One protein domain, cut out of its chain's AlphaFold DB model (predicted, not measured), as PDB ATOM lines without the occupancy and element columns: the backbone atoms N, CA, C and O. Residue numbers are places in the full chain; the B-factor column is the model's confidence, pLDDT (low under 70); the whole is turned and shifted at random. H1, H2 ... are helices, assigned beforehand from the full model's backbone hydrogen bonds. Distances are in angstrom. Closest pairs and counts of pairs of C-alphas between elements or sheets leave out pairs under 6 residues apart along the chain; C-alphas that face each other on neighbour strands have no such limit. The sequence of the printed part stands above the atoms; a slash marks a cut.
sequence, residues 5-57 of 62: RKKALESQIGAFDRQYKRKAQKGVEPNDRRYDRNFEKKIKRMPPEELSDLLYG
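Overview. This is residues 5 to 57 of the 62 residues of an uncharacterized protein of Desulfobulbaceae bacterium (UniProt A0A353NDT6). What would one see first? The chain makes a loose, drawn-out loop: the longest helix, H1, runs toward one end, residues 25 to 30 stick out there, and the chain comes back through the short H2 and H3 to H4, which packs across the first part of H1. What is it built of? The printed part has 53 residues with four named helices, in the order H1, H2, H3, H4, and no named strand; its class is all helix. How compact is it? It is only just loose, close to compact, with a radius of gyration of the C-alphas of 12.3 A and spans of 37 by 18 by 17 A.

Along the chain. Where does the first helix run? H1 holds residues 5 to 20 and is 21.6 A long, from C-alpha 5 at (54.676, 33.769, 82.446) to C-alpha 20 at (62.787, 47.966, 96.555). It has a kink of 26 degrees near residue 12. Which helices follow? H2 is residues 30 to 33, with 5.6 A from first to last C-alpha. H3 is residues 37 to 44, 10.4 A long, and H4 is residues 48 to 55, 10.3 A long, ending at C-alpha 55 at (49.713, 41.906, 93.289).

Arrangement. What does H1 touch? H1 touches H4 with residues 6 to 10 alone, about perpendicular at 88 degrees; their closest C-alphas, those of Glu 10 and Leu 54, are 6.4 A apart. How do H2 and H3 stand to H1? H1 and H2 are close but not clearly touching, with the closest C-alphas, those of Gln 19 and Asn 31, 7.3 A apart. H1 and H3 are close but not clearly touching, about perpendicular at 75 degrees, with the C-alphas of Phe 16 and Glu 40 closest at 7.7 A. What of the other pairs? H3 and H4 are close but not clearly touching, at a steep tilt of 61 degrees, opposite ways, with the C-alphas of Ile 43 and Leu 51 closest at 7.3 A. H2 is apart from H3 and from H4. What do the backbones show? Every O i to N i+4 pair is within hydrogen-bond range in H3 and H4, and 10 of 12 are in H1; H2 is too short for such a pair, and its 1 pair of O i to N i+3 is within range.

Size, cuts and confidence. How large is it? The two C-alphas farthest apart, those of Gly 27 and Gly 57, are 37.9 A apart. Are there cuts or long links? The printed part has no cut; the links H2 to H3 and H3 to H4 are tight, and the link H1 to H2, with 9 residues, is short. Where is confidence low? The mean pLDDT of the printed part is 77.1, and residues 24 to 34 and residue 57 are under 70.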
ATOM      1  N   ARG A   5      54.131  32.404  82.379       76.69
ATOM      2  CA  ARG A   5      54.676  33.769  82.446       76.69
ATOM      3  C   ARG A   5      54.159  34.561  83.652       76.69
ATOM      4  O   ARG A   5      54.958  35.245  84.279       76.69
ATOM      5  N   LYS A   6      52.868  34.451  83.992       76.12
ATOM      6  CA  LYS A   6      52.252  35.169  85.124       76.12
ATOM      7  C   LYS A   6      52.769  34.625  86.463       76.12
ATOM      8  O   LYS A   6      53.219  35.408  87.287       76.12
ATOM      9  N   LYS A   7      52.885  33.297  86.602       77.94
ATOM     10  CA  LYS A   7      53.508  32.660  87.783       77.94
ATOM     11  C   LYS A   7      54.975  33.069  87.986       77.94
ATOM     12  O   LYS A   7      55.416  33.293  89.109       77.94
ATOM     13  N   ALA A   8      55.746  33.179  86.900       79.81
ATOM     14  CA  ALA A   8      57.129  33.653  86.977       79.81
ATOM     15  C   ALA A   8      57.216  35.129  87.413       79.81
ATOM     16  O   ALA A   8      58.084  35.479  88.208       79.81
ATOM     17  N   LEU A   9      56.297  35.976  86.933       81.38
ATOM     18  CA  LEU A   9      56.185  37.383  87.332       81.38
ATOM     19  C   LEU A   9      55.797  37.544  88.811       81.38
ATOM     20  O   LEU A   9      56.420  38.348  89.498       81.38
ATOM     21  N   GLU A  10      54.848  36.750  89.317       81.25
ATOM     22  CA  GLU A  10      54.457  36.733  90.741       81.25
ATOM     23  C   GLU A  10      55.639  36.352  91.652       81.25
ATOM     24  O   GLU A  10      55.893  36.979  92.679       81.25
ATOM     25  N   SER A  11      56.441  35.362  91.253       80.56
ATOM     26  CA  SER A  11      57.639  34.990  92.017       80.56
ATOM     27  C   SER A  11      58.686  36.115  92.041       80.56
ATOM     28  O   SER A  11      59.298  36.392  93.078       80.56
ATOM     29  N   GLN A  12      58.870  36.803  90.912       82.38
ATOM     30  CA  GLN A  12      59.827  37.904  90.786       82.38
ATOM     31  C   GLN A  12      59.379  39.164  91.539       82.38
ATOM     32  O   GLN A  12      60.223  39.832  92.139       82.38
ATOM     33  N   ILE A  13      58.074  39.467  91.583       83.00
ATOM     34  CA  ILE A  13      57.575  40.686  92.236       83.00
ATOM     35  C   ILE A  13      57.755  40.649  93.759       83.00
ATOM     36  O   ILE A  13      58.146  41.653  94.351       83.00
ATOM     37  N   GLY A  14      57.598  39.484  94.396       81.31
ATOM     38  CA  GLY A  14      57.831  39.335  95.838       81.31
ATOM     39  C   GLY A  14      59.308  39.436  96.248       81.31
ATOM     40  O   GLY A  14      59.633  39.820  97.378       81.31
ATOM     41  N   ALA A  15      60.234  39.088  95.350       80.44
ATOM     42  CA  ALA A  15      61.663  39.337  95.552       80.44
ATOM     43  C   ALA A  15      62.002  40.818  95.321       80.44
ATOM     44  O   ALA A  15      62.753  41.404  96.103       80.44
ATOM     45  N   PHE A  16      61.403  41.418  94.290       81.62
ATOM     46  CA  PHE A  16      61.550  42.827  93.955       81.62
ATOM     47  C   PHE A  16      61.063  43.750  95.079       81.62
ATOM     48  O   PHE A  16      61.826  44.611  95.498       81.62
ATOM     49  N   ASP A  17      59.860  43.554  95.631       81.44
ATOM     50  CA  ASP A  17      59.296  44.412  96.689       81.44
ATOM     51  C   ASP A  17      60.191  44.459  97.943       81.44
ATOM     52  O   ASP A  17      60.492  45.525  98.486       81.44
ATOM     53  N   ARG A  18      60.722  43.300  98.353       80.06
ATOM     54  CA  ARG A  18      61.657  43.192  99.486       80.06
ATOM     55  C   ARG A  18      62.969  43.940  99.261       80.06
ATOM     56  O   ARG A  18      63.566  44.401 100.233       80.06
ATOM     57  N   GLN A  19      63.433  44.024  98.018       78.38
ATOM     58  CA  GLN A  19      64.642  44.765  97.658       78.38
ATOM     59  C   GLN A  19      64.344  46.257  97.466       78.38
ATOM     60  O   GLN A  19      65.095  47.088  97.965       78.38
ATOM     61  N   TYR A  20      63.221  46.596  96.827       79.44
ATOM     62  CA  TYR A  20      62.787  47.966  96.555       79.44
ATOM     63  C   TYR A  20      62.537  48.773  97.835       79.44
ATOM     64  O   TYR A  20      62.855  49.958  97.895       79.44
ATOM     65  N   LYS A  21      62.021  48.130  98.891       77.44
ATOM     66  CA  LYS A  21      61.805  48.758 100.206       77.44
ATOM     67  C   LYS A  21      63.101  49.125 100.947       77.44
ATOM     68  O   LYS A  21      63.044  49.889 101.911       77.44
ATOM     69  N   ARG A  22      64.264  48.592 100.555       73.88
ATOM     70  CA  ARG A  22      65.542  48.880 101.229       73.88
ATOM     71  C   ARG A  22      66.158  50.166 100.681       73.88
ATOM     72  O   ARG A  22      66.231  50.369  99.474       73.88
ATOM     73  N   LYS A  23      66.654  51.032 101.570       70.25
ATOM     74  CA  LYS A  23      67.425  52.215 101.159       70.25
ATOM     75  C   LYS A  23      68.775  51.777 100.596       70.25
ATOM     76  O   LYS A  23      69.517  51.076 101.275       70.25
ATOM     77  N   ALA A  24      69.117  52.246  99.398       67.50
ATOM     78  CA  ALA A  24      70.438  52.033  98.823       67.50
ATOM     79  C   ALA A  24      71.519  52.676  99.715       67.50
ATOM     80  O   ALA A  24      71.530  53.894  99.906       67.50
ATOM     81  N   GLN A  25      72.427  51.865 100.266       63.47
ATOM     82  CA  GLN A  25      73.576  52.343 101.037       63.47
ATOM     83  C   GLN A  25      74.817  52.448 100.144       63.47
ATOM     84  O   GLN A  25      75.271  51.469  99.550       63.47
ATOM     85  N   LYS A  26      75.381  53.656 100.041       60.50
ATOM     86  CA  LYS A  26      76.535  53.946  99.183       60.50
ATOM     87  C   LYS A  26      77.790  53.257  99.735       60.50
ATOM     88  O   LYS A  26      78.243  53.589 100.824       60.50
ATOM     89  N   GLY A  27      78.361  52.328  98.967       62.16
ATOM     90  CA  GLY A  27      79.681  51.739  99.233       62.16
ATOM     91  C   GLY A  27      79.724  50.518 100.159       62.16
ATOM     92  O   GLY A  27      80.821  50.045 100.434       62.16
ATOM     93  N   VAL A  28      78.579  49.989 100.615       59.47
ATOM     94  CA  VAL A  28      78.546  48.863 101.574       59.47
ATOM     95  C   VAL A  28      77.697  47.694 101.085       59.47
ATOM     96  O   VAL A  28      78.152  46.552 101.125       59.47
ATOM     97  N   GLU A  29      76.479  47.939 100.597       56.69
ATOM     98  CA  GLU A  29      75.572  46.834 100.291       56.69
ATOM     99  C   GLU A  29      75.650  46.385  98.823       56.69
ATOM    100  O   GLU A  29      75.293  47.146  97.922       56.69
ATOM    101  N   PRO A  30      75.989  45.110  98.546       60.84
ATOM    102  CA  PRO A  30      75.849  44.492  97.227       60.84
ATOM    103  C   PRO A  30      74.377  44.258  96.825       60.84
ATOM    104  O   PRO A  30      74.110  43.392  95.992       60.84
ATOM    105  N   ASN A  31      73.422  44.997  97.408       56.22
ATOM    106  CA  ASN A  31      71.977  44.840  97.198       56.22
ATOM    107  C   ASN A  31      71.570  44.995  95.721       56.22
ATOM    108  O   ASN A  31      70.561  44.431  95.308       56.22
ATOM    109  N   ASP A  32      72.420  45.611  94.900       57.66
ATOM    110  CA  ASP A  32      72.225  45.728  93.454       57.66
ATOM    111  C   ASP A  32      72.655  44.484  92.647       57.66
ATOM    112  O   ASP A  32      72.332  44.387  91.468       57.66
ATOM    113  N   ARG A  33      73.332  43.481  93.235       59.75
ATOM    114  CA  ARG A  33      73.742  42.268  92.484       59.75
ATOM    115  C   ARG A  33      72.567  41.368  92.097       59.75
ATOM    116  O   ARG A  33      72.713  40.532  91.211       59.75
ATOM    117  N   ARG A  34      71.427  41.503  92.781       66.44
ATOM    118  CA  ARG A  34      70.176  40.782  92.480       66.44
ATOM    119  C   ARG A  34      68.989  41.713  92.222       66.44
ATOM    120  O   ARG A  34      67.919  41.208  91.898       66.44
ATOM    121  N   TYR A  35      69.176  43.028  92.363       71.75
ATOM    122  CA  TYR A  35      68.151  44.008  92.031       71.75
ATOM    123  C   TYR A  35      68.090  44.208  90.525       71.75
ATOM    124  O   TYR A  35      68.960  44.829  89.909       71.75
ATOM    125  N   ASP A  36      67.048  43.657  89.920       79.31
ATOM    126  CA  ASP A  36      66.844  43.768  88.489       79.31
ATOM    127  C   ASP A  36      66.203  45.122  88.143       79.31
ATOM    128  O   ASP A  36      64.983  45.302  88.170       79.31
ATOM    129  N   ARG A  37      67.046  46.091  87.767       81.56
ATOM    130  CA  ARG A  37      66.594  47.405  87.276       81.56
ATOM    131  C   ARG A  37      65.763  47.314  85.992       81.56
ATOM    132  O   ARG A  37      65.009  48.236  85.688       81.56
ATOM    133  N   ASN A  38      65.895  46.246  85.205       83.19
ATOM    134  CA  ASN A  38      65.049  46.046  84.028       83.19
ATOM    135  C   ASN A  38      63.655  45.574  84.446       83.19
ATOM    136  O   ASN A  38      62.665  46.046  83.884       83.19
ATOM    137  N   PHE A  39      63.573  44.723  85.470       83.81
ATOM    138  CA  PHE A  39      62.306  44.341  86.087       83.81
ATOM    139  C   PHE A  39      61.596  45.552  86.704       83.81
ATOM    140  O   PHE A  39      60.418  45.762  86.433       83.81
ATOM    141  N   GLU A  40      62.322  46.417  87.420       85.88
ATOM    142  CA  GLU A  40      61.784  47.684  87.937       85.88
ATOM    143  C   GLU A  40      61.139  48.522  86.824       85.88
ATOM    144  O   GLU A  40      59.984  48.935  86.926       85.88
ATOM    145  N   LYS A  41      61.877  48.758  85.732       87.75
ATOM    146  CA  LYS A  41      61.384  49.532  84.585       87.75
ATOM    147  C   LYS A  41      60.149  48.898  83.956       87.75
ATOM    148  O   LYS A  41      59.280  49.625  83.485       87.75
ATOM    149  N   LYS A  42      60.080  47.566  83.926       86.62
ATOM    150  CA  LYS A  42      58.928  46.831  83.404       86.62
ATOM    151  C   LYS A  42      57.701  47.024  84.295       86.62
ATOM    152  O   LYS A  42      56.656  47.384  83.772       86.62
ATOM    153  N   ILE A  43      57.844  46.860  85.611       85.88
ATOM    154  CA  ILE A  43      56.757  47.074  86.580       85.88
ATOM    155  C   ILE A  43      56.280  48.530  86.555       85.88
ATOM    156  O   ILE A  43      55.085  48.779  86.483       85.88
ATOM    157  N   LYS A  44      57.200  49.501  86.506       85.56
ATOM    158  CA  LYS A  44      56.853  50.932  86.421       85.56
ATOM    159  C   LYS A  44      56.127  51.332  85.133       85.56
ATOM    160  O   LYS A  44      55.502  52.385  85.105       85.56
ATOM    161  N   ARG A  45      56.254  50.546  84.060       89.81
ATOM    162  CA  ARG A  45      55.582  50.771  82.767       89.81
ATOM    163  C   ARG A  45      54.313  49.932  82.597       89.81
ATOM    164  O   ARG A  45      53.640  50.083  81.582       89.81
ATOM    165  N   MET A  46      54.028  49.031  83.534       86.31
ATOM    166  CA  MET A  46      52.856  48.166  83.491       86.31
ATOM    167  C   MET A  46      51.587  48.987  83.772       86.31
ATOM    168  O   MET A  46      51.629  49.876  84.628       86.31
ATOM    169  N   PRO A  47      50.466  48.713  83.082       89.94
ATOM    170  CA  PRO A  47      49.178  49.301  83.416       89.94
ATOM    171  C   PRO A  47      48.801  49.042  84.886       89.94
ATOM    172  O   PRO A  47      49.071  47.950  85.394       89.94
ATOM    173  N   PRO A  48      48.149  50.001  85.570       85.25
ATOM    174  CA  PRO A  48      47.748  49.840  86.969       85.25
ATOM    175  C   PRO A  48      46.858  48.618  87.208       85.25
ATOM    176  O   PRO A  48      47.011  47.944  88.220       85.25
ATOM    177  N   GLU A  49      45.971  48.311  86.259       85.06
ATOM    178  CA  GLU A  49      45.084  47.143  86.295       85.06
ATOM    179  C   GLU A  49      45.884  45.835  86.248       85.06
ATOM    180  O   GLU A  49      45.720  44.979  87.108       85.06
ATOM    181  N   GLU A  50      46.840  45.715  85.320       83.62
ATOM    182  CA  GLU A  50      47.692  44.525  85.191       83.62
ATOM    183  C   GLU A  50      48.611  44.343  86.411       83.62
ATOM    184  O   GLU A  50      48.861  43.217  86.844       83.62
ATOM    185  N   LEU A  51      49.084  45.445  87.002       84.31
ATOM    186  CA  LEU A  51      49.858  45.410  88.241       84.31
ATOM    187  C   LEU A  51      48.988  45.012  89.441       84.31
ATOM    188  O   LEU A  51      49.431  44.228  90.278       84.31
ATOM    189  N   SER A  52      47.756  45.517  89.518       83.38
ATOM    190  CA  SER A  52      46.783  45.127  90.543       83.38
ATOM    191  C   SER A  52      46.455  43.638  90.443       83.38
ATOM    192  O   SER A  52      46.556  42.918  91.430       83.38
ATOM    193  N   ASP A  53      46.205  43.138  89.235       84.56
ATOM    194  CA  ASP A  53      45.986  41.719  88.938       84.56
ATOM    195  C   ASP A  53      47.214  40.832  89.175       84.56
ATOM    196  O   ASP A  53      47.111  39.601  89.166       84.56
ATOM    197  N   LEU A  54      48.398  41.425  89.294       81.88
ATOM    198  CA  LEU A  54      49.637  40.723  89.610       81.88
ATOM    199  C   LEU A  54      49.916  40.708  91.120       81.88
ATOM    200  O   LEU A  54      50.520  39.757  91.608       81.88
ATOM    201  N   LEU A  55      49.504  41.752  91.845       80.81
ATOM    202  CA  LEU A  55      49.713  41.906  93.289       80.81
ATOM    203  C   LEU A  55      48.580  41.307  94.129       80.81
ATOM    204  O   LEU A  55      48.837  40.747  95.191       80.81
ATOM    205  N   TYR A  56      47.349  41.458  93.655       79.25
ATOM    206  CA  TYR A  56      46.111  41.110  94.353       79.25
ATOM    207  C   TYR A  56      45.254  40.123  93.562       79.25
ATOM    208  O   TYR A  56      44.240  39.663  94.078       79.25
ATOM    209  N   GLY A  57      45.636  39.829  92.312       65.25
ATOM    210  CA  GLY A  57      44.874  38.969  91.417       65.25
ATOM    211  C   GLY A  57      44.661  37.599  92.031       65.25
ATOM    212  O   GLY A  57      45.606  36.811  92.146       65.25
TER     213      GLY A  57